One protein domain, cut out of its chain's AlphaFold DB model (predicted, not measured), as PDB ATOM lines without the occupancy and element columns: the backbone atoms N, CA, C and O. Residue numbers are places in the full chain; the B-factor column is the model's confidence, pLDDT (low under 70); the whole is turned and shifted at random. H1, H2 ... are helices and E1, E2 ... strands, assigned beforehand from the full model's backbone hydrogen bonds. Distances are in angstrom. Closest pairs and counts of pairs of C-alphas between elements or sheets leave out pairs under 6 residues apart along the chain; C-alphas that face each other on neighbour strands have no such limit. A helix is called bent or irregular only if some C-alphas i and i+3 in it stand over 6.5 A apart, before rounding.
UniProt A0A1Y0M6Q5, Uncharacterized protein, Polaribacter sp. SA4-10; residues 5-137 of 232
ATOM      1  N   PHE A   5     312.931 202.154 177.057       83.31
ATOM      2  CA  PHE A   5     313.525 201.025 176.358       83.31
ATOM      3  C   PHE A   5     314.929 200.731 176.909       83.31
ATOM      4  O   PHE A   5     315.706 201.652 177.156       83.31
ATOM      5  N   SER A   6     315.273 199.451 177.064       82.12
ATOM      6  CA  SER A   6     316.650 199.036 177.350       82.12
ATOM      7  C   SER A   6     317.004 197.760 176.602       82.12
ATOM      8  O   SER A   6     316.361 196.720 176.747       82.12
ATOM      9  N   ASN A   7     318.084 197.835 175.828       80.69
ATOM     10  CA  ASN A   7     318.706 196.699 175.155       80.69
ATOM     11  C   ASN A   7     319.750 195.981 176.034       80.69
ATOM     12  O   ASN A   7     320.325 194.980 175.595       80.69
ATOM     13  N   VAL A   8     320.024 196.494 177.240       83.44
ATOM     14  CA  VAL A   8     320.986 195.925 178.196       83.44
ATOM     15  C   VAL A   8     320.306 194.875 179.067       83.44
ATOM     16  O   VAL A   8     320.838 193.776 179.199       83.44
ATOM     17  N   ILE A   9     319.104 195.169 179.581       89.50
ATOM     18  CA  ILE A   9     318.356 194.286 180.494       89.50
ATOM     19  C   ILE A   9     318.212 192.848 179.965       89.50
ATOM     20  O   ILE A   9     318.596 191.924 180.686       89.50
ATOM     21  N   PRO A  10     317.793 192.609 178.703       88.19
ATOM     22  CA  PRO A  10     317.697 191.245 178.176       88.19
ATOM     23  C   PRO A  10     319.034 190.482 178.167       88.19
ATOM     24  O   PRO A  10     319.051 189.261 178.270       88.19
ATOM     25  N   LYS A  11     320.170 191.184 178.059       86.94
ATOM     26  CA  LYS A  11     321.511 190.575 177.984       86.94
ATOM     27  C   LYS A  11     322.067 190.188 179.351       86.94
ATOM     28  O   LYS A  11     322.955 189.342 179.432       86.94
ATOM     29  N   ILE A  12     321.567 190.812 180.414       90.12
ATOM     30  CA  ILE A  12     322.060 190.618 181.782       90.12
ATOM     31  C   ILE A  12     321.082 189.832 182.661       90.12
ATOM     32  O   ILE A  12     321.303 189.683 183.858       90.12
ATOM     33  N   GLN A  13     320.014 189.291 182.077       89.38
ATOM     34  CA  GLN A  13     318.947 188.628 182.825       89.38
ATOM     35  C   GLN A  13     319.459 187.455 183.680       89.38
ATOM     36  O   GLN A  13     318.978 187.244 184.787       89.38
ATOM     37  N   GLN A  14     320.509 186.760 183.225       88.69
ATOM     38  CA  GLN A  14     321.178 185.682 183.969       88.69
ATOM     39  C   GLN A  14     321.838 186.121 185.290       88.69
ATOM     40  O   GLN A  14     322.140 185.275 186.128       88.69
ATOM     41  N   PHE A  15     322.121 187.415 185.463       89.38
ATOM     42  CA  PHE A  15     322.699 187.971 186.692       89.38
ATOM     43  C   PHE A  15     321.636 188.465 187.667       89.38
ATOM     44  O   PHE A  15     321.948 188.737 188.825       89.38
ATOM     45  N   SER A  16     320.399 188.587 187.186       90.81
ATOM     46  CA  SER A  16     319.276 189.054 187.977       90.81
ATOM     47  C   SER A  16     319.019 188.103 189.137       90.81
ATOM     48  O   SER A  16     318.999 186.877 188.974       90.81
ATOM     49  N   LYS A  17     318.783 188.667 190.318       87.69
ATOM     50  CA  LYS A  17     318.271 187.904 191.449       87.69
ATOM     51  C   LYS A  17     316.867 187.403 191.121       87.69
ATOM     52  O   LYS A  17     316.099 188.037 190.389       87.69
ATOM     53  N   LYS A  18     316.551 186.216 191.638       80.19
ATOM     54  CA  LYS A  18     315.220 185.633 191.474       80.19
ATOM     55  C   LYS A  18     314.214 186.492 192.216       80.19
ATOM     56  O   LYS A  18     314.473 186.912 193.339       80.19
ATOM     57  N   PHE A  19     313.073 186.720 191.582       72.06
ATOM     58  CA  PHE A  19     312.037 187.572 192.141       72.06
ATOM     59  C   PHE A  19     311.362 186.937 193.368       72.06
ATOM     60  O   PHE A  19     310.900 187.634 194.262       72.06
ATOM     61  N   ASP A  20     311.415 185.608 193.460       67.69
ATOM     62  CA  ASP A  20     310.962 184.805 194.597       67.69
ATOM     63  C   ASP A  20     311.712 185.152 195.901       67.69
ATOM     64  O   ASP A  20     311.182 184.962 196.997       67.69
ATOM     65  N   ASP A  21     312.933 185.692 195.797       71.50
ATOM     66  CA  ASP A  21     313.720 186.186 196.928       71.50
ATOM     67  C   ASP A  21     313.464 187.687 197.152       71.50
ATOM     68  O   ASP A  21     314.313 188.556 196.940       71.50
ATOM     69  N   LEU A  22     312.243 187.995 197.600       73.75
ATOM     70  CA  LEU A  22     311.761 189.356 197.877       73.75
ATOM     71  C   LEU A  22     312.530 190.066 199.008       73.75
ATOM     72  O   LEU A  22     312.221 191.211 199.342       73.75
ATOM     73  N   THR A  23     313.498 189.407 199.647       81.88
ATOM     74  CA  THR A  23     314.289 189.996 200.736       81.88
ATOM     75  C   THR A  23     315.081 191.209 200.268       81.88
ATOM     76  O   THR A  23     315.158 192.193 201.001       81.88
ATOM     77  N   LEU A  24     315.586 191.179 199.032       82.12
ATOM     78  CA  LEU A  24     316.343 192.285 198.455       82.12
ATOM     79  C   LEU A  24     315.454 193.480 198.098       82.12
ATOM     80  O   LEU A  24     315.898 194.619 198.142       82.12
ATOM     81  N   LEU A  25     314.183 193.229 197.781       86.25
ATOM     82  CA  LEU A  25     313.225 194.277 197.447       86.25
ATOM     83  C   LEU A  25     312.755 195.043 198.693       86.25
ATOM     84  O   LEU A  25     312.569 196.263 198.661       86.25
ATOM     85  N   LYS A  26     312.516 194.316 199.787       88.81
ATOM     86  CA  LYS A  26     311.841 194.837 200.977       88.81
ATOM     87  C   LYS A  26     312.751 195.690 201.854       88.81
ATOM     88  O   LYS A  26     313.943 195.441 201.979       88.81
ATOM     89  N   ASN A  27     312.144 196.657 202.540       84.94
ATOM     90  CA  ASN A  27     312.788 197.543 203.519       84.94
ATOM     91  C   ASN A  27     313.974 198.351 202.963       84.94
ATOM     92  O   ASN A  27     314.810 198.828 203.728       84.94
ATOM     93  N   GLN A  28     314.019 198.530 201.644       90.56
ATOM     94  CA  GLN A  28     314.962 199.403 200.957       90.56
ATOM     95  C   GLN A  28     314.229 200.592 200.336       90.56
ATOM     96  O   GLN A  28     313.032 200.520 200.044       90.56
ATOM     97  N   ASN A  29     314.966 201.682 200.131       93.75
ATOM     98  CA  ASN A  29     314.456 202.879 199.481       93.75
ATOM     99  C   ASN A  29     314.805 202.832 197.994       93.75
ATOM    100  O   ASN A  29     315.974 202.914 197.618       93.75
ATOM    101  N   TRP A  30     313.775 202.725 197.165       95.56
ATOM    102  CA  TRP A  30     313.885 202.603 195.718       95.56
ATOM    103  C   TRP A  30     313.424 203.892 195.048       95.56
ATOM    104  O   TRP A  30     312.238 204.209 195.023       95.56
ATOM    105  N   VAL A  31     314.358 204.664 194.511       93.69
ATOM    106  CA  VAL A  31     314.083 205.924 193.823       93.69
ATOM    107  C   VAL A  31     313.711 205.651 192.372       93.69
ATOM    108  O   VAL A  31     314.508 205.103 191.619       93.69
ATOM    109  N   LEU A  32     312.509 206.046 191.969       93.62
ATOM    110  CA  LEU A  32     312.054 205.968 190.585       93.62
ATOM    111  C   LEU A  32     312.834 206.958 189.713       93.62
ATOM    112  O   LEU A  32     312.883 208.151 190.016       93.62
ATOM    113  N   ILE A  33     313.367 206.468 188.597       89.12
ATOM    114  CA  ILE A  33     313.954 207.312 187.557       89.12
ATOM    115  C   ILE A  33     312.843 207.800 186.633       89.12
ATOM    116  O   ILE A  33     312.200 207.015 185.933       89.12
ATOM    117  N   ASP A  34     312.625 209.111 186.646       85.50
ATOM    118  CA  ASP A  34     311.720 209.817 185.745       85.50
ATOM    119  C   ASP A  34     312.401 211.110 185.282       85.50
ATOM    120  O   ASP A  34     312.308 212.151 185.921       85.50
ATOM    121  N   GLU A  35     313.110 211.040 184.155       73.12
ATOM    122  CA  GLU A  35     313.884 212.155 183.576       73.12
ATOM    123  C   GLU A  35     313.031 213.369 183.170       73.12
ATOM    124  O   GLU A  35     313.561 214.396 182.763       73.12
ATOM    125  N   SER A  36     311.703 213.256 183.230       69.31
ATOM    126  CA  SER A  36     310.794 214.354 182.901       69.31
ATOM    127  C   SER A  36     310.143 215.012 184.102       69.31
ATOM    128  O   SER A  36     309.298 215.891 183.935       69.31
ATOM    129  N   ASN A  37     310.484 214.549 185.299       69.06
ATOM    130  CA  ASN A  37     309.876 215.004 186.524       69.06
ATOM    131  C   ASN A  37     310.964 215.268 187.562       69.06
ATOM    132  O   ASN A  37     311.611 214.344 188.042       69.06
ATOM    133  N   ASP A  38     311.094 216.525 187.977       70.81
ATOM    134  CA  ASP A  38     312.064 216.934 189.001       70.81
ATOM    135  C   ASP A  38     311.699 216.438 190.412       70.81
ATOM    136  O   ASP A  38     312.433 216.659 191.377       70.81
ATOM    137  N   THR A  39     310.553 215.770 190.575       81.31
ATOM    138  CA  THR A  39     310.153 215.216 191.869       81.31
ATOM    139  C   THR A  39     310.777 213.848 192.111       81.31
ATOM    140  O   THR A  39     310.547 212.875 191.388       81.31
ATOM    141  N   LYS A  40     311.524 213.744 193.211       87.56
ATOM    142  CA  LYS A  40     312.038 212.467 193.701       87.56
ATOM    143  C   LYS A  40     310.879 211.616 194.225       87.56
ATOM    144  O   LYS A  40     310.220 211.976 195.203       87.56
ATOM    145  N   ASN A  41     310.655 210.482 193.572       91.44
ATOM    146  CA  ASN A  41     309.634 209.502 193.925       91.44
ATOM    147  C   ASN A  41     310.326 208.279 194.540       91.44
ATOM    148  O   ASN A  41     311.106 207.622 193.857       91.44
ATOM    149  N   VAL A  42     310.067 207.975 195.813       94.12
ATOM    150  CA  VAL A  42     310.716 206.863 196.531       94.12
ATOM    151  C   VAL A  42     309.692 205.805 196.909       94.12
ATOM    152  O   VAL A  42     308.686 206.118 197.539       94.12
ATOM    153  N   PHE A  43     309.971 204.558 196.555       95.69
ATOM    154  CA  PHE A  43     309.169 203.377 196.843       95.69
ATOM    155  C   PHE A  43     309.844 202.564 197.947       95.69
ATOM    156  O   PHE A  43     311.048 202.320 197.900       95.69
ATOM    157  N   ILE A  44     309.072 202.137 198.944       95.50
ATOM    158  CA  ILE A  44     309.548 201.291 200.044       95.50
ATOM    159  C   ILE A  44     308.593 200.114 200.177       95.50
ATOM    160  O   ILE A  44     307.490 200.253 200.712       95.50
ATOM    161  N   PHE A  45     309.020 198.956 199.684       94.56
ATOM    162  CA  PHE A  45     308.250 197.718 199.753       94.56
ATOM    163  C   PHE A  45     308.351 197.126 201.159       94.56
ATOM    164  O   PHE A  45     309.443 196.982 201.712       94.56
ATOM    165  N   ARG A  46     307.209 196.803 201.762       93.25
ATOM    166  CA  ARG A  46     307.095 196.245 203.114       93.25
ATOM    167  C   ARG A  46     306.358 194.916 203.091       93.25
ATOM    168  O   ARG A  46     305.699 194.569 202.114       93.25
ATOM    169  N   ASP A  47     306.449 194.188 204.196       90.25
ATOM    170  CA  ASP A  47     305.631 192.997 204.412       90.25
ATOM    171  C   ASP A  47     304.128 193.328 204.407       90.25
ATOM    172  O   ASP A  47     303.723 194.487 204.525       90.25
ATOM    173  N   LYS A  48     303.295 192.281 204.316       90.06
ATOM    174  CA  LYS A  48     301.826 192.387 204.257       90.06
ATOM    175  C   LYS A  48     301.337 193.214 203.060       90.06
ATOM    176  O   LYS A  48     300.406 193.999 203.201       90.06
ATOM    177  N   ASN A  49     301.983 193.031 201.907       92.94
ATOM    178  CA  ASN A  49     301.579 193.600 200.620       92.94
ATOM    179  C   ASN A  49     301.470 195.134 200.616       92.94
ATOM    180  O   ASN A  49     300.688 195.692 199.861       92.94
ATOM    181  N   GLN A  50     302.245 195.835 201.453       95.56
ATOM    182  CA  GLN A  50     302.209 197.297 201.547       95.56
ATOM    183  C   GLN A  50     303.430 197.938 200.892       95.56
ATOM    184  O   GLN A  50     304.565 197.561 201.181       95.56
ATOM    185  N   VAL A  51     303.212 198.958 200.063       96.38
ATOM    186  CA  VAL A  51     304.268 199.817 199.522       96.38
ATOM    187  C   VAL A  51     304.038 201.251 199.986       96.38
ATOM    188  O   VAL A  51     302.923 201.775 199.960       96.38
ATOM    189  N   LEU A  52     305.098 201.891 200.473       96.31
ATOM    190  CA  LEU A  52     305.078 203.319 200.764       96.31
ATOM    191  C   LEU A  52     305.647 204.079 199.578       96.31
ATOM    192  O   LEU A  52     306.769 203.803 199.163       96.31
ATOM    193  N   ILE A  53     304.901 205.059 199.082       95.31
ATOM    194  CA  ILE A  53     305.332 205.934 197.994       95.31
ATOM    195  C   ILE A  53     305.509 207.337 198.570       95.31
ATOM    196  O   ILE A  53     304.537 208.002 198.933       95.31
ATOM    197  N   SER A  54     306.759 207.776 198.695       93.81
ATOM    198  CA  SER A  54     307.125 209.117 199.145       93.81
ATOM    199  C   SER A  54     307.352 210.032 197.948       93.81
ATOM    200  O   SER A  54     308.162 209.731 197.071       93.81
ATOM    201  N   ARG A  55     306.653 211.167 197.924       91.19
ATOM    202  CA  ARG A  55     306.799 212.229 196.922       91.19
ATOM    203  C   ARG A  55     306.959 213.560 197.641       91.19
ATOM    204  O   ARG A  55     306.039 213.996 198.334       91.19
ATOM    205  N   ASN A  56     308.125 214.194 197.515       82.06
ATOM    206  CA  ASN A  56     308.446 215.466 198.184       82.06
ATOM    207  C   ASN A  56     308.112 215.466 199.694       82.06
ATOM    208  O   ASN A  56     307.539 216.419 200.220       82.06
ATOM    209  N   GLY A  57     308.402 214.360 200.387       80.12
ATOM    210  CA  GLY A  57     308.156 214.205 201.825       80.12
ATOM    211  C   GLY A  57     306.719 213.833 202.216       80.12
ATOM    212  O   GLY A  57     306.474 213.540 203.384       80.12
ATOM    213  N   LYS A  58     305.767 213.785 201.274       90.62
ATOM    214  CA  LYS A  58     304.425 213.234 201.512       90.62
ATOM    215  C   LYS A  58     304.421 211.745 201.203       90.62
ATOM    216  O   LYS A  58     304.819 211.347 200.112       90.62
ATOM    217  N   VAL A  59     303.943 210.935 202.142       94.19
ATOM    218  CA  VAL A  59     303.905 209.474 202.004       94.19
ATOM    219  C   VAL A  59     302.479 209.004 201.771       94.19
ATOM    220  O   VAL A  59     301.595 209.259 202.592       94.19
ATOM    221  N   LYS A  60     302.275 208.264 200.683       95.06
ATOM    222  CA  LYS A  60     301.059 207.500 200.419       95.06
ATOM    223  C   LYS A  60     301.309 206.021 200.711       95.06
ATOM    224  O   LYS A  60     302.412 205.527 200.482       95.06
ATOM    225  N   ARG A  61     300.308 205.338 201.262       96.56
ATOM    226  CA  ARG A  61     300.339 203.886 201.485       96.56
ATOM    227  C   ARG A  61     299.473 203.243 200.418       96.56
ATOM    228  O   ARG A  61     298.299 203.584 200.338       96.56
ATOM    229  N   GLU A  62     300.071 202.360 199.642       96.75
ATOM    230  CA  GLU A  62     299.427 201.606 198.568       96.75
ATOM    231  C   GLU A  62     299.760 200.117 198.742       96.75
ATOM    232  O   GLU A  62     300.505 199.752 199.665       96.75
ATOM    233  N   ASN A  63     299.236 199.259 197.866       97.00
ATOM    234  CA  ASN A  63     299.527 197.830 197.903       97.00
ATOM    235  C   ASN A  63     300.505 197.396 196.811       97.00
ATOM    236  O   ASN A  63     300.614 198.009 195.750       97.00
ATOM    237  N   TRP A  64     301.218 196.310 197.082       95.25
ATOM    238  CA  TRP A  64     301.973 195.561 196.085       95.25
ATOM    239  C   TRP A  64     301.823 194.069 196.349       95.25
ATOM    240  O   TRP A  64     301.725 193.648 197.501       95.25
ATOM    241  N   GLU A  65     301.846 193.258 195.303       93.12
ATOM    242  CA  GLU A  65     301.683 191.816 195.430       93.12
ATOM    243  C   GLU A  65     302.517 191.074 194.391       93.12
ATOM    244  O   GLU A  65     302.491 191.392 193.201       93.12
ATOM    245  N   TYR A  66     303.255 190.060 194.842       90.75
ATOM    246  CA  TYR A  66     303.829 189.070 193.941       90.75
ATOM    247  C   TYR A  66     302.765 188.018 193.630       90.75
ATOM    248  O   TYR A  66     302.447 187.191 194.483       90.75
ATOM    249  N   ILE A  67     302.227 188.047 192.412       89.94
ATOM    250  CA  ILE A  67     301.115 187.175 191.996       89.94
ATOM    251  C   ILE A  67     301.588 185.883 191.305       89.94
ATOM    252  O   ILE A  67     300.779 185.127 190.777       89.94
ATOM    253  N   GLY A  68     302.899 185.613 191.319       85.88
ATOM    254  CA  GLY A  68     303.507 184.423 190.718       85.88
ATOM    255  C   GLY A  68     304.011 184.634 189.289       85.88
ATOM    256  O   GLY A  68     303.777 185.666 188.665       85.88
ATOM    257  N   GLU A  69     304.760 183.650 188.780       85.06
ATOM    258  CA  GLU A  69     305.345 183.656 187.427       85.06
ATOM    259  C   GLU A  69     306.159 184.921 187.100       85.06
ATOM    260  O   GLU A  69     306.136 185.419 185.976       85.06
ATOM    261  N   ASN A  70     306.905 185.447 188.080       86.31
ATOM    262  CA  ASN A  70     307.658 186.697 187.943       86.31
ATOM    263  C   ASN A  70     306.785 187.942 187.675       86.31
ATOM    264  O   ASN A  70     307.289 188.932 187.144       86.31
ATOM    265  N   ASN A  71     305.500 187.913 188.042       90.38
ATOM    266  CA  ASN A  71     304.597 189.051 187.914       90.38
ATOM    267  C   ASN A  71     304.408 189.780 189.247       90.38
ATOM    268  O   ASN A  71     304.179 189.169 190.293       90.38
ATOM    269  N   LEU A  72     304.460 191.104 189.181       91.44
ATOM    270  CA  LEU A  72     304.276 192.013 190.295       91.44
ATOM    271  C   LEU A  72     303.125 192.966 189.994       91.44
ATOM    272  O   LEU A  72     303.135 193.647 188.970       91.44
ATOM    273  N   LEU A  73     302.173 193.053 190.912       93.88
ATOM    274  CA  LEU A  73     301.129 194.063 190.894       93.88
ATOM    275  C   LEU A  73     301.514 195.188 191.856       93.88
ATOM    276  O   LEU A  73     301.950 194.917 192.975       93.88
ATOM    277  N   ILE A  74     301.396 196.442 191.423       94.69
ATOM    278  CA  ILE A  74     301.607 197.619 192.275       94.69
ATOM    279  C   ILE A  74     300.450 198.591 192.074       94.69
ATOM    280  O   ILE A  74     300.198 199.026 190.949       94.69
ATOM    281  N   ASP A  75     299.809 198.981 193.170       94.94
ATOM    282  CA  ASP A  75     298.822 200.054 193.182       94.94
ATOM    283  C   ASP A  75     299.538 201.408 193.255       94.94
ATOM    284  O   ASP A  75     300.386 201.653 194.119       94.94
ATOM    285  N   ILE A  76     299.220 202.305 192.328       91.44
ATOM    286  CA  ILE A  76     299.776 203.656 192.276       91.44
ATOM    287  C   ILE A  76     298.652 204.613 191.903       91.44
ATOM    288  O   ILE A  76     298.122 204.569 190.797       91.44
ATOM    289  N   ASP A  77     298.317 205.525 192.814       89.56
ATOM    290  CA  ASP A  77     297.338 206.587 192.553       89.56
ATOM    291  C   ASP A  77     295.934 206.095 192.171       89.56
ATOM    292  O   ASP A  77     295.203 206.790 191.474       89.56
ATOM    293  N   GLY A  78     295.528 204.942 192.710       87.75
ATOM    294  CA  GLY A  78     294.213 204.341 192.460       87.75
ATOM    295  C   GLY A  78     294.153 203.433 191.230       87.75
ATOM    296  O   GLY A  78     293.106 202.849 190.980       87.75
ATOM    297  N   GLU A  79     295.264 203.281 190.509       92.12
ATOM    298  CA  GLU A  79     295.403 202.366 189.376       92.12
ATOM    299  C   GLU A  79     296.343 201.212 189.743       92.12
ATOM    300  O   GLU A  79     297.375 201.427 190.384       92.12
ATOM    301  N   SER A  80     296.019 199.996 189.301       92.00
ATOM    302  CA  SER A  80     296.869 198.818 189.493       92.00
ATOM    303  C   SER A  80     297.698 198.549 188.240       92.00
ATOM    304  O   SER A  80     297.168 198.380 187.141       92.00
ATOM    305  N   TYR A  81     299.016 198.472 188.405       92.25
ATOM    306  CA  TYR A  81     299.961 198.223 187.322       92.25
ATOM    307  C   TYR A  81     300.526 196.813 187.431       92.25
ATOM    308  O   TYR A  81     301.071 196.436 188.469       92.25
ATOM    309  N   LEU A  82     300.427 196.057 186.338       91.81
ATOM    310  CA  LEU A  82     301.032 194.738 186.211       91.81
ATOM    311  C   LEU A  82     302.414 194.850 185.564       91.81
ATOM    312  O   LEU A  82     302.560 195.337 184.438       91.81
ATOM    313  N   PHE A  83     303.422 194.348 186.266       92.06
ATOM    314  CA  PHE A  83     304.796 194.296 185.801       92.06
ATOM    315  C   PHE A  83     305.311 192.871 185.746       92.06
ATOM    316  O   PHE A  83     305.051 192.064 186.631       92.06
ATOM    317  N   LYS A  84     306.136 192.602 184.741       91.25
ATOM    318  CA  LYS A  84     306.997 191.426 184.690       91.25
ATOM    319  C   LYS A  84     308.358 191.760 185.281       91.25
ATOM    320  O   LYS A  84     308.855 192.880 185.133       91.25
ATOM    321  N   HIS A  85     308.999 190.774 185.895       88.19
ATOM    322  CA  HIS A  85     310.393 190.875 186.316       88.19
ATOM    323  C   HIS A  85     311.281 191.225 185.121       88.19
ATOM    324  O   HIS A  85     311.352 190.479 184.141       88.19
ATOM    325  N   GLY A  86     311.950 192.373 185.194       90.38
ATOM    326  CA  GLY A  86     312.971 192.759 184.229       90.38
ATOM    327  C   GLY A  86     314.353 192.367 184.734       90.38
ATOM    328  O   GLY A  86     315.030 191.530 184.135       90.38
ATOM    329  N   PHE A  87     314.763 192.980 185.842       92.69
ATOM    330  CA  PHE A  87     316.067 192.791 186.470       92.69
ATOM    331  C   PHE A  87     316.024 193.233 187.935       92.69
ATOM    332  O   PHE A  87     315.346 194.205 188.253       92.69
ATOM    333  N   LEU A  88     316.760 192.562 188.817       92.56
ATOM    334  CA  LEU A  88     316.912 192.965 190.213       92.56
ATOM    335  C   LEU A  88     318.323 192.641 190.711       92.56
ATOM    336  O   LEU A  88     318.761 191.491 190.636       92.56
ATOM    337  N   ASP A  89     318.995 193.639 191.269       91.31
ATOM    338  CA  ASP A  89     320.193 193.489 192.094       91.31
ATOM    339  C   ASP A  89     320.133 194.435 193.312       91.31
ATOM    340  O   ASP A  89     319.076 194.959 193.656       91.31
ATOM    341  N   GLU A  90     321.257 194.621 194.009       89.06
ATOM    342  CA  GLU A  90     321.350 195.489 195.194       89.06
ATOM    343  C   GLU A  90     321.164 196.988 194.882       89.06
ATOM    344  O   GLU A  90     320.885 197.778 195.783       89.06
ATOM    345  N   ASN A  91     321.329 197.395 193.621       90.81
ATOM    346  CA  ASN A  91     321.408 198.788 193.185       90.81
ATOM    347  C   ASN A  91     320.251 199.197 192.265       90.81
ATOM    348  O   ASN A  91     319.848 200.358 192.270       90.81
ATOM    349  N   ILE A  92     319.740 198.278 191.451       93.31
ATOM    350  CA  ILE A  92     318.819 198.520 190.347       93.31
ATOM    351  C   ILE A  92     317.705 197.485 190.391       93.31
ATOM    352  O   ILE A  92     317.927 196.273 190.372       93.31
ATOM    353  N   PHE A  93     316.487 198.000 190.331       94.19
ATOM    354  CA  PHE A  93     315.276 197.233 190.148       94.19
ATOM    355  C   PHE A  93     314.558 197.693 188.874       94.19
ATOM    356  O   PHE A  93     314.077 198.821 188.781       94.19
ATOM    357  N   ALA A  94     314.507 196.823 187.868       94.31
ATOM    358  CA  ALA A  94     313.848 197.069 186.593       94.31
ATOM    359  C   ALA A  94     312.576 196.223 186.466       94.31
ATOM    360  O   ALA A  94     312.618 194.991 186.487       94.31
ATOM    361  N   LEU A  95     311.452 196.900 186.255       93.19
ATOM    362  CA  LEU A  95     310.130 196.312 186.072       93.19
ATOM    363  C   LEU A  95     309.704 196.446 184.613       93.19
ATOM    364  O   LEU A  95     309.546 197.558 184.112       93.19
ATOM    365  N   LYS A  96     309.514 195.327 183.915       92.69
ATOM    366  CA  LYS A  96     309.058 195.320 182.521       92.69
ATOM    367  C   LYS A  96     307.547 195.534 182.467       92.69
ATOM    368  O   LYS A  96     306.803 194.837 183.149       92.69
ATOM    369  N   MET A  97     307.080 196.454 181.627       87.62
ATOM    370  CA  MET A  97     305.642 196.593 181.371       87.62
ATOM    371  C   MET A  97     305.144 195.464 180.462       87.62
ATOM    372  O   MET A  97     305.778 195.155 179.455       87.62
ATOM    373  N   ASP A  98     303.999 194.865 180.794       67.94
ATOM    374  CA  ASP A  98     303.510 193.617 180.183       67.94
ATOM    375  C   ASP A  98     303.353 193.665 178.643       67.94
ATOM    376  O   ASP A  98     303.547 192.662 177.959       67.94
ATOM    377  N   SER A  99     303.097 194.845 178.071       63.03
ATOM    378  CA  SER A  99     302.800 195.024 176.641       63.03
ATOM    379  C   SER A  99     303.929 195.628 175.793       63.03
ATOM    380  O   SER A  99     303.745 195.810 174.587       63.03
ATOM    381  N   LYS A 100     305.084 195.985 176.379       65.94
ATOM    382  CA  LYS A 100     306.160 196.728 175.690       65.94
ATOM    383  C   LYS A 100     307.545 196.320 176.205       65.94
ATOM    384  O   LYS A 100     307.709 196.045 177.390       65.94
ATOM    385  N   ASP A 101     308.577 196.366 175.359       74.00
ATOM    386  CA  ASP A 101     309.991 196.201 175.769       74.00
ATOM    387  C   ASP A 101     310.539 197.442 176.497       74.00
ATOM    388  O   ASP A 101     311.637 197.937 176.243       74.00
ATOM    389  N   THR A 102     309.733 197.972 177.408       87.06
ATOM    390  CA  THR A 102     310.020 199.161 178.196       87.06
ATOM    391  C   THR A 102     309.983 198.815 179.670       87.06
ATOM    392  O   THR A 102     309.119 198.058 180.123       87.06
ATOM    393  N   TYR A 103     310.894 199.425 180.410       91.88
ATOM    394  CA  TYR A 103     311.150 199.152 181.808       91.88
ATOM    395  C   TYR A 103     310.936 200.411 182.632       91.88
ATOM    396  O   TYR A 103     311.346 201.505 182.242       91.88
ATOM    397  N   VAL A 104     310.313 200.246 183.786       93.50
ATOM    398  CA  VAL A 104     310.364 201.218 184.871       93.50
ATOM    399  C   VAL A 104     311.600 200.896 185.697       93.50
ATOM    400  O   VAL A 104     311.786 199.748 186.102       93.50
ATOM    401  N   PHE A 105     312.448 201.895 185.927       94.19
ATOM    402  CA  PHE A 105     313.670 201.730 186.704       94.19
ATOM    403  C   PHE A 105     313.522 202.372 188.073       94.19
ATOM    404  O   PHE A 105     313.205 203.558 188.185       94.19
ATOM    405  N   LEU A 106     313.801 201.588 189.106       94.75
ATOM    406  CA  LEU A 106     314.001 202.073 190.453       94.75
ATOM    407  C   LEU A 106     315.437 201.796 190.890       94.75
ATOM    408  O   LEU A 106     315.988 200.734 190.622       94.75
ATOM    409  N   ILE A 107     316.036 202.763 191.570       93.75
ATOM    410  CA  ILE A 107     317.442 202.753 191.960       93.75
ATOM    411  C   ILE A 107     317.526 202.802 193.470       93.75
ATOM    412  O   ILE A 107     316.831 203.592 194.105       93.75
ATOM    413  N   ASN A 108     318.385 201.975 194.053       90.81
ATOM    414  CA  ASN A 108     318.658 202.050 195.474       90.81
ATOM    415  C   ASN A 108     319.115 203.475 195.821       90.81
ATOM    416  O   ASN A 108     320.020 204.027 195.193       90.81
ATOM    417  N   GLU A 109     318.483 204.086 196.819       86.75
ATOM    418  CA  GLU A 109     318.711 205.489 197.160       86.75
ATOM    419  C   GLU A 109     320.180 205.810 197.473       86.75
ATOM    420  O   GLU A 109     320.616 206.928 197.218       86.75
ATOM    421  N   SER A 110     320.963 204.834 197.947       82.69
ATOM    422  CA  SER A 110     322.405 205.004 198.179       82.69
ATOM    423  C   SER A 110     323.216 205.288 196.906       82.69
ATOM    424  O   SER A 110     324.293 205.877 196.988       82.69
ATOM    425  N   LYS A 111     322.705 204.897 195.731       76.12
ATOM    426  CA  LYS A 111     323.310 205.136 194.409       76.12
ATOM    427  C   LYS A 111     322.730 206.354 193.695       76.12
ATOM    428  O   LYS A 111     323.409 206.978 192.875       76.12
ATOM    429  N   TYR A 112     321.492 206.710 194.026       75.69
ATOM    430  CA  TYR A 112     320.787 207.854 193.460       75.69
ATOM    431  C   TYR A 112     321.390 209.191 193.925       75.69
ATOM    432  O   TYR A 112     321.742 209.352 195.092       75.69
ATOM    433  N   GLY A 113     321.504 210.178 193.033       61.12
ATOM    434  CA  GLY A 113     322.086 211.496 193.339       61.12
ATOM    435  C   GLY A 113     323.614 211.553 193.242       61.12
ATOM    436  O   GLY A 113     324.176 212.639 193.110       61.12
ATOM    437  N   PHE A 114     324.287 210.400 193.264       64.25
ATOM    438  CA  PHE A 114     325.749 210.300 193.238       64.25
ATOM    439  C   PHE A 114     326.265 209.625 191.971       64.25
ATOM    440  O   PHE A 114     327.099 210.196 191.271       64.25
ATOM    441  N   GLU A 115     325.773 208.419 191.683       62.88
ATOM    442  CA  GLU A 115     326.275 207.575 190.594       62.88
ATOM    443  C   GLU A 115     325.244 207.420 189.471       62.88
ATOM    444  O   GLU A 115     325.622 207.392 188.306       62.88
ATOM    445  N   ILE A 116     323.950 207.352 189.806       74.06
ATOM    446  CA  ILE A 116     322.887 207.041 188.843       74.06
ATOM    447  C   ILE A 116     321.745 208.053 188.973       74.06
ATOM    448  O   ILE A 116     321.050 208.076 189.989       74.06
ATOM    449  N   ASN A 117     321.530 208.872 187.941       79.81
ATOM    450  CA  ASN A 117     320.477 209.898 187.923       79.81
ATOM    451  C   ASN A 117     319.598 209.849 186.669       79.81
ATOM    452  O   ASN A 117     318.545 210.483 186.631       79.81
ATOM    453  N   SER A 118     320.020 209.101 185.656       82.31
ATOM    454  CA  SER A 118     319.371 209.017 184.354       82.31
ATOM    455  C   SER A 118     319.353 207.581 183.839       82.31
ATOM    456  O   SER A 118     320.069 206.704 184.328       82.31
ATOM    457  N   VAL A 119     318.557 207.331 182.807       81.00
ATOM    458  CA  VAL A 119     318.530 206.052 182.089       81.00
ATOM    459  C   VAL A 119     319.862 205.796 181.387       81.00
ATOM    460  O   VAL A 119     320.285 204.645 181.265       81.00
ATOM    461  N   ALA A 120     320.554 206.854 180.956       77.12
ATOM    462  CA  ALA A 120     321.907 206.743 180.428       77.12
ATOM    463  C   ALA A 120     322.876 206.198 181.490       77.12
ATOM    464  O   ALA A 120     323.562 205.211 181.217       77.12
ATOM    465  N   ASP A 121     322.855 206.754 182.706       80.31
ATOM    466  CA  ASP A 121     323.705 206.291 183.815       80.31
ATOM    467  C   ASP A 121     323.372 204.848 184.219       80.31
ATOM    468  O   ASP A 121     324.266 204.058 184.506       80.31
ATOM    469  N   ILE A 122     322.087 204.471 184.202       84.06
ATOM    470  CA  ILE A 122     321.648 203.087 184.448       84.06
ATOM    471  C   ILE A 122     322.290 202.137 183.441       84.06
ATOM    472  O   ILE A 122     322.851 201.109 183.818       84.06
ATOM    473  N   ASN A 123     322.195 202.458 182.150       81.56
ATOM    474  CA  ASN A 123     322.757 201.606 181.108       81.56
ATOM    475  C   ASN A 123     324.283 201.519 181.233       81.56
ATOM    476  O   ASN A 123     324.821 200.419 181.120       81.56
ATOM    477  N   GLU A 124     324.967 202.635 181.503       79.81
ATOM    478  CA  GLU A 124     326.412 202.677 181.768       79.81
ATOM    479  C   GLU A 124     326.780 201.769 182.947       79.81
ATOM    480  O   GLU A 124     327.559 200.830 182.775       79.81
ATOM    481  N   PHE A 125     326.121 201.942 184.094       83.81
ATOM    482  CA  PHE A 125     326.332 201.124 185.286       83.81
ATOM    483  C   PHE A 125     326.131 199.629 185.005       83.81
ATOM    484  O   PHE A 125     326.956 198.799 185.391       83.81
ATOM    485  N   LEU A 126     325.046 199.255 184.326       86.19
ATOM    486  CA  LEU A 126     324.747 197.854 184.027       86.19
ATOM    487  C   LEU A 126     325.757 197.244 183.050       86.19
ATOM    488  O   LEU A 126     326.166 196.092 183.216       86.19
ATOM    489  N   ILE A 127     326.172 198.001 182.034       83.69
ATOM    490  CA  ILE A 127     327.192 197.564 181.078       83.69
ATOM    491  C   ILE A 127     328.515 197.326 181.809       83.69
ATOM    492  O   ILE A 127     329.099 196.252 181.651       83.69
ATOM    493  N   GLU A 128     328.969 198.274 182.627       80.75
ATOM    494  CA  GLU A 128     330.228 198.161 183.367       80.75
ATOM    495  C   GLU A 128     330.227 196.964 184.322       80.75
ATOM    496  O   GLU A 128     331.137 196.132 184.282       80.75
ATOM    497  N   ASN A 129     329.171 196.818 185.123       83.06
ATOM    498  CA  ASN A 129     329.125 195.798 186.166       83.06
ATOM    499  C   ASN A 129     328.898 194.379 185.628       83.06
ATOM    500  O   ASN A 129     329.449 193.429 186.191       83.06
ATOM    501  N   TYR A 130     328.144 194.217 184.534       84.69
ATOM    502  CA  TYR A 130     327.679 192.895 184.087       84.69
ATOM    503  C   TYR A 130     328.175 192.460 182.711       84.69
ATOM    504  O   TYR A 130     328.310 191.256 182.468       84.69
ATOM    505  N   LEU A 131     328.440 193.396 181.799       78.94
ATOM    506  CA  LEU A 131     328.831 193.076 180.425       78.94
ATOM    507  C   LEU A 131     330.337 193.240 180.208       78.94
ATOM    508  O   LEU A 131     330.963 192.336 179.659       78.94
ATOM    509  N   ILE A 132     330.943 194.320 180.703       70.25
ATOM    510  CA  ILE A 132     332.385 194.575 180.565       70.25
ATOM    511  C   ILE A 132     333.190 193.616 181.452       70.25
ATOM    512  O   ILE A 132     334.135 192.990 180.971       70.25
ATOM    513  N   ASN A 133     332.752 193.381 182.696       53.28
ATOM    514  CA  ASN A 133     333.426 192.454 183.620       53.28
ATOM    515  C   ASN A 133     333.406 190.974 183.176       53.28
ATOM    516  O   ASN A 133     334.184 190.176 183.695       53.28
ATOM    517  N   LYS A 134     332.567 190.581 182.202       46.62
ATOM    518  CA  LYS A 134     332.544 189.213 181.636       46.62
ATOM    519  C   LYS A 134     332.970 189.114 180.171       46.62
ATOM    520  O   LYS A 134     333.358 188.030 179.732       46.62
ATOM    521  N   GLN A 135     332.997 190.218 179.427       42.00
ATOM    522  CA  GLN A 135     333.618 190.257 178.098       42.00
ATOM    523  C   GLN A 135     335.153 190.223 178.150       42.00
ATOM    524  O   GLN A 135     335.777 189.920 177.139       42.00
ATOM    525  N   GLN A 136     335.765 190.392 179.328       45.06
ATOM    526  CA  GLN A 136     337.183 190.057 179.519       45.06
ATOM    527  C   GLN A 136     337.462 188.539 179.551       45.06
ATOM    528  O   GLN A 136     338.617 188.147 179.417       45.06
ATOM    529  N   ILE A 137     336.440 187.673 179.674       43.66
ATOM    530  CA  ILE A 137     336.627 186.205 179.701       43.66
ATOM    531  C   ILE A 137     336.025 185.502 178.472       43.66
ATOM    532  O   ILE A 137     336.416 184.379 178.165       43.66
TER     533      ILE A 137
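What this domain is: This is residues 5 to 137 of the 232 residues of an uncharacterized protein of Polaribacter sp. SA4-10 (UniProt A0A1Y0M6Q5). Eight strands, E1 to E8, ring a closed barrel, each strand the antiparallel neighbour of the one before, with E8 back beside E1. Two helices pack on it: short H1 on the outside over E6, and longer H2 with its first part near E7 and E8, while residues 132 to 137 stick out at its far end. The printed part has 133 residues with two named helices and eight named strands, in the order H1, E1 to E8, H2; the class is mixed, helices and strands. The whole is compact, with a radius of gyration of the C-alphas of 14.4 A, and spans 46 by 33 by 27 A.

Where its parts are: H1 is residues 9 to 15, with C-alpha 9 at (318.356, 194.286, 180.494); it is irregular, C-alphas 11 and 14 being 7.7 A apart. E1 is residues 30 to 32, E2 41 to 46, E3 50 to 55, and E4 58 to 68, 30.8 A long, from C-alpha 58 at (304.425, 213.234, 201.512). E5 is residues 71 to 76, E6 79 to 88 and 23.5 A long, E7 92 to 97, and E8 102 to 108 and 19.5 A long. H2, residues 119 to 135, is 22.2 A long and ends at C-alpha 135 (333.618, 190.257, 178.098); it is only just irregular, C-alphas 129 and 132 being 6.6 A apart, with a kink of 32 degrees near residue 129.

How they stand to each other: The strands form a meander, each the antiparallel neighbour of the one before. E1 and E2 are a hairpin, with N 32 and O 41 2.8 A apart. E4 is staggered: it pairs with E3 over residues 58 to 63, where N 60 and O 53 are 2.9 A apart, and with E5 over residues 64 to 68, where N 65 and O 73 are 2.9 A apart. E6 bends by 68 degrees at residue 85; N 81 and O 74 of E5 are 2.9 A apart, and N 84 and O 96 of E7 2.8 A. E8 closes the ring, with N 107 and O 31 of E1 2.8 A apart. H1 is on the barrel, outside it, at a height over the sheet of 8.8 A; its closest C-alphas to E6 are Gln 13 and Phe 87, 6.2 A. H2 is on the barrel too; its closest C-alphas to E8 are Val 119 and Phe 105, 8.0 A. H1 and H2 only just touch, with 3 pairs of C-alphas within 8 A, the closest those of Ile 12 and Tyr 130, 6.5 A. In H1, 1 of 3 O i to N i+4 pairs and 2 of 4 O i to N i+3 pairs are within hydrogen-bond range; in H2, 10 of 13 O i to N i+4 pairs are.

The domain as a whole: The C-alphas of Gly 78 and Ile 137, the two farthest apart, are 47.9 A apart. The printed part has no cut. The link from H1 to E1, 14 residues, is long. Mean pLDDT of the printed part is 84.8; residue 20 and residues 36 to 37, 98 to 100, 113 to 115 and 133 to 137 are under 70.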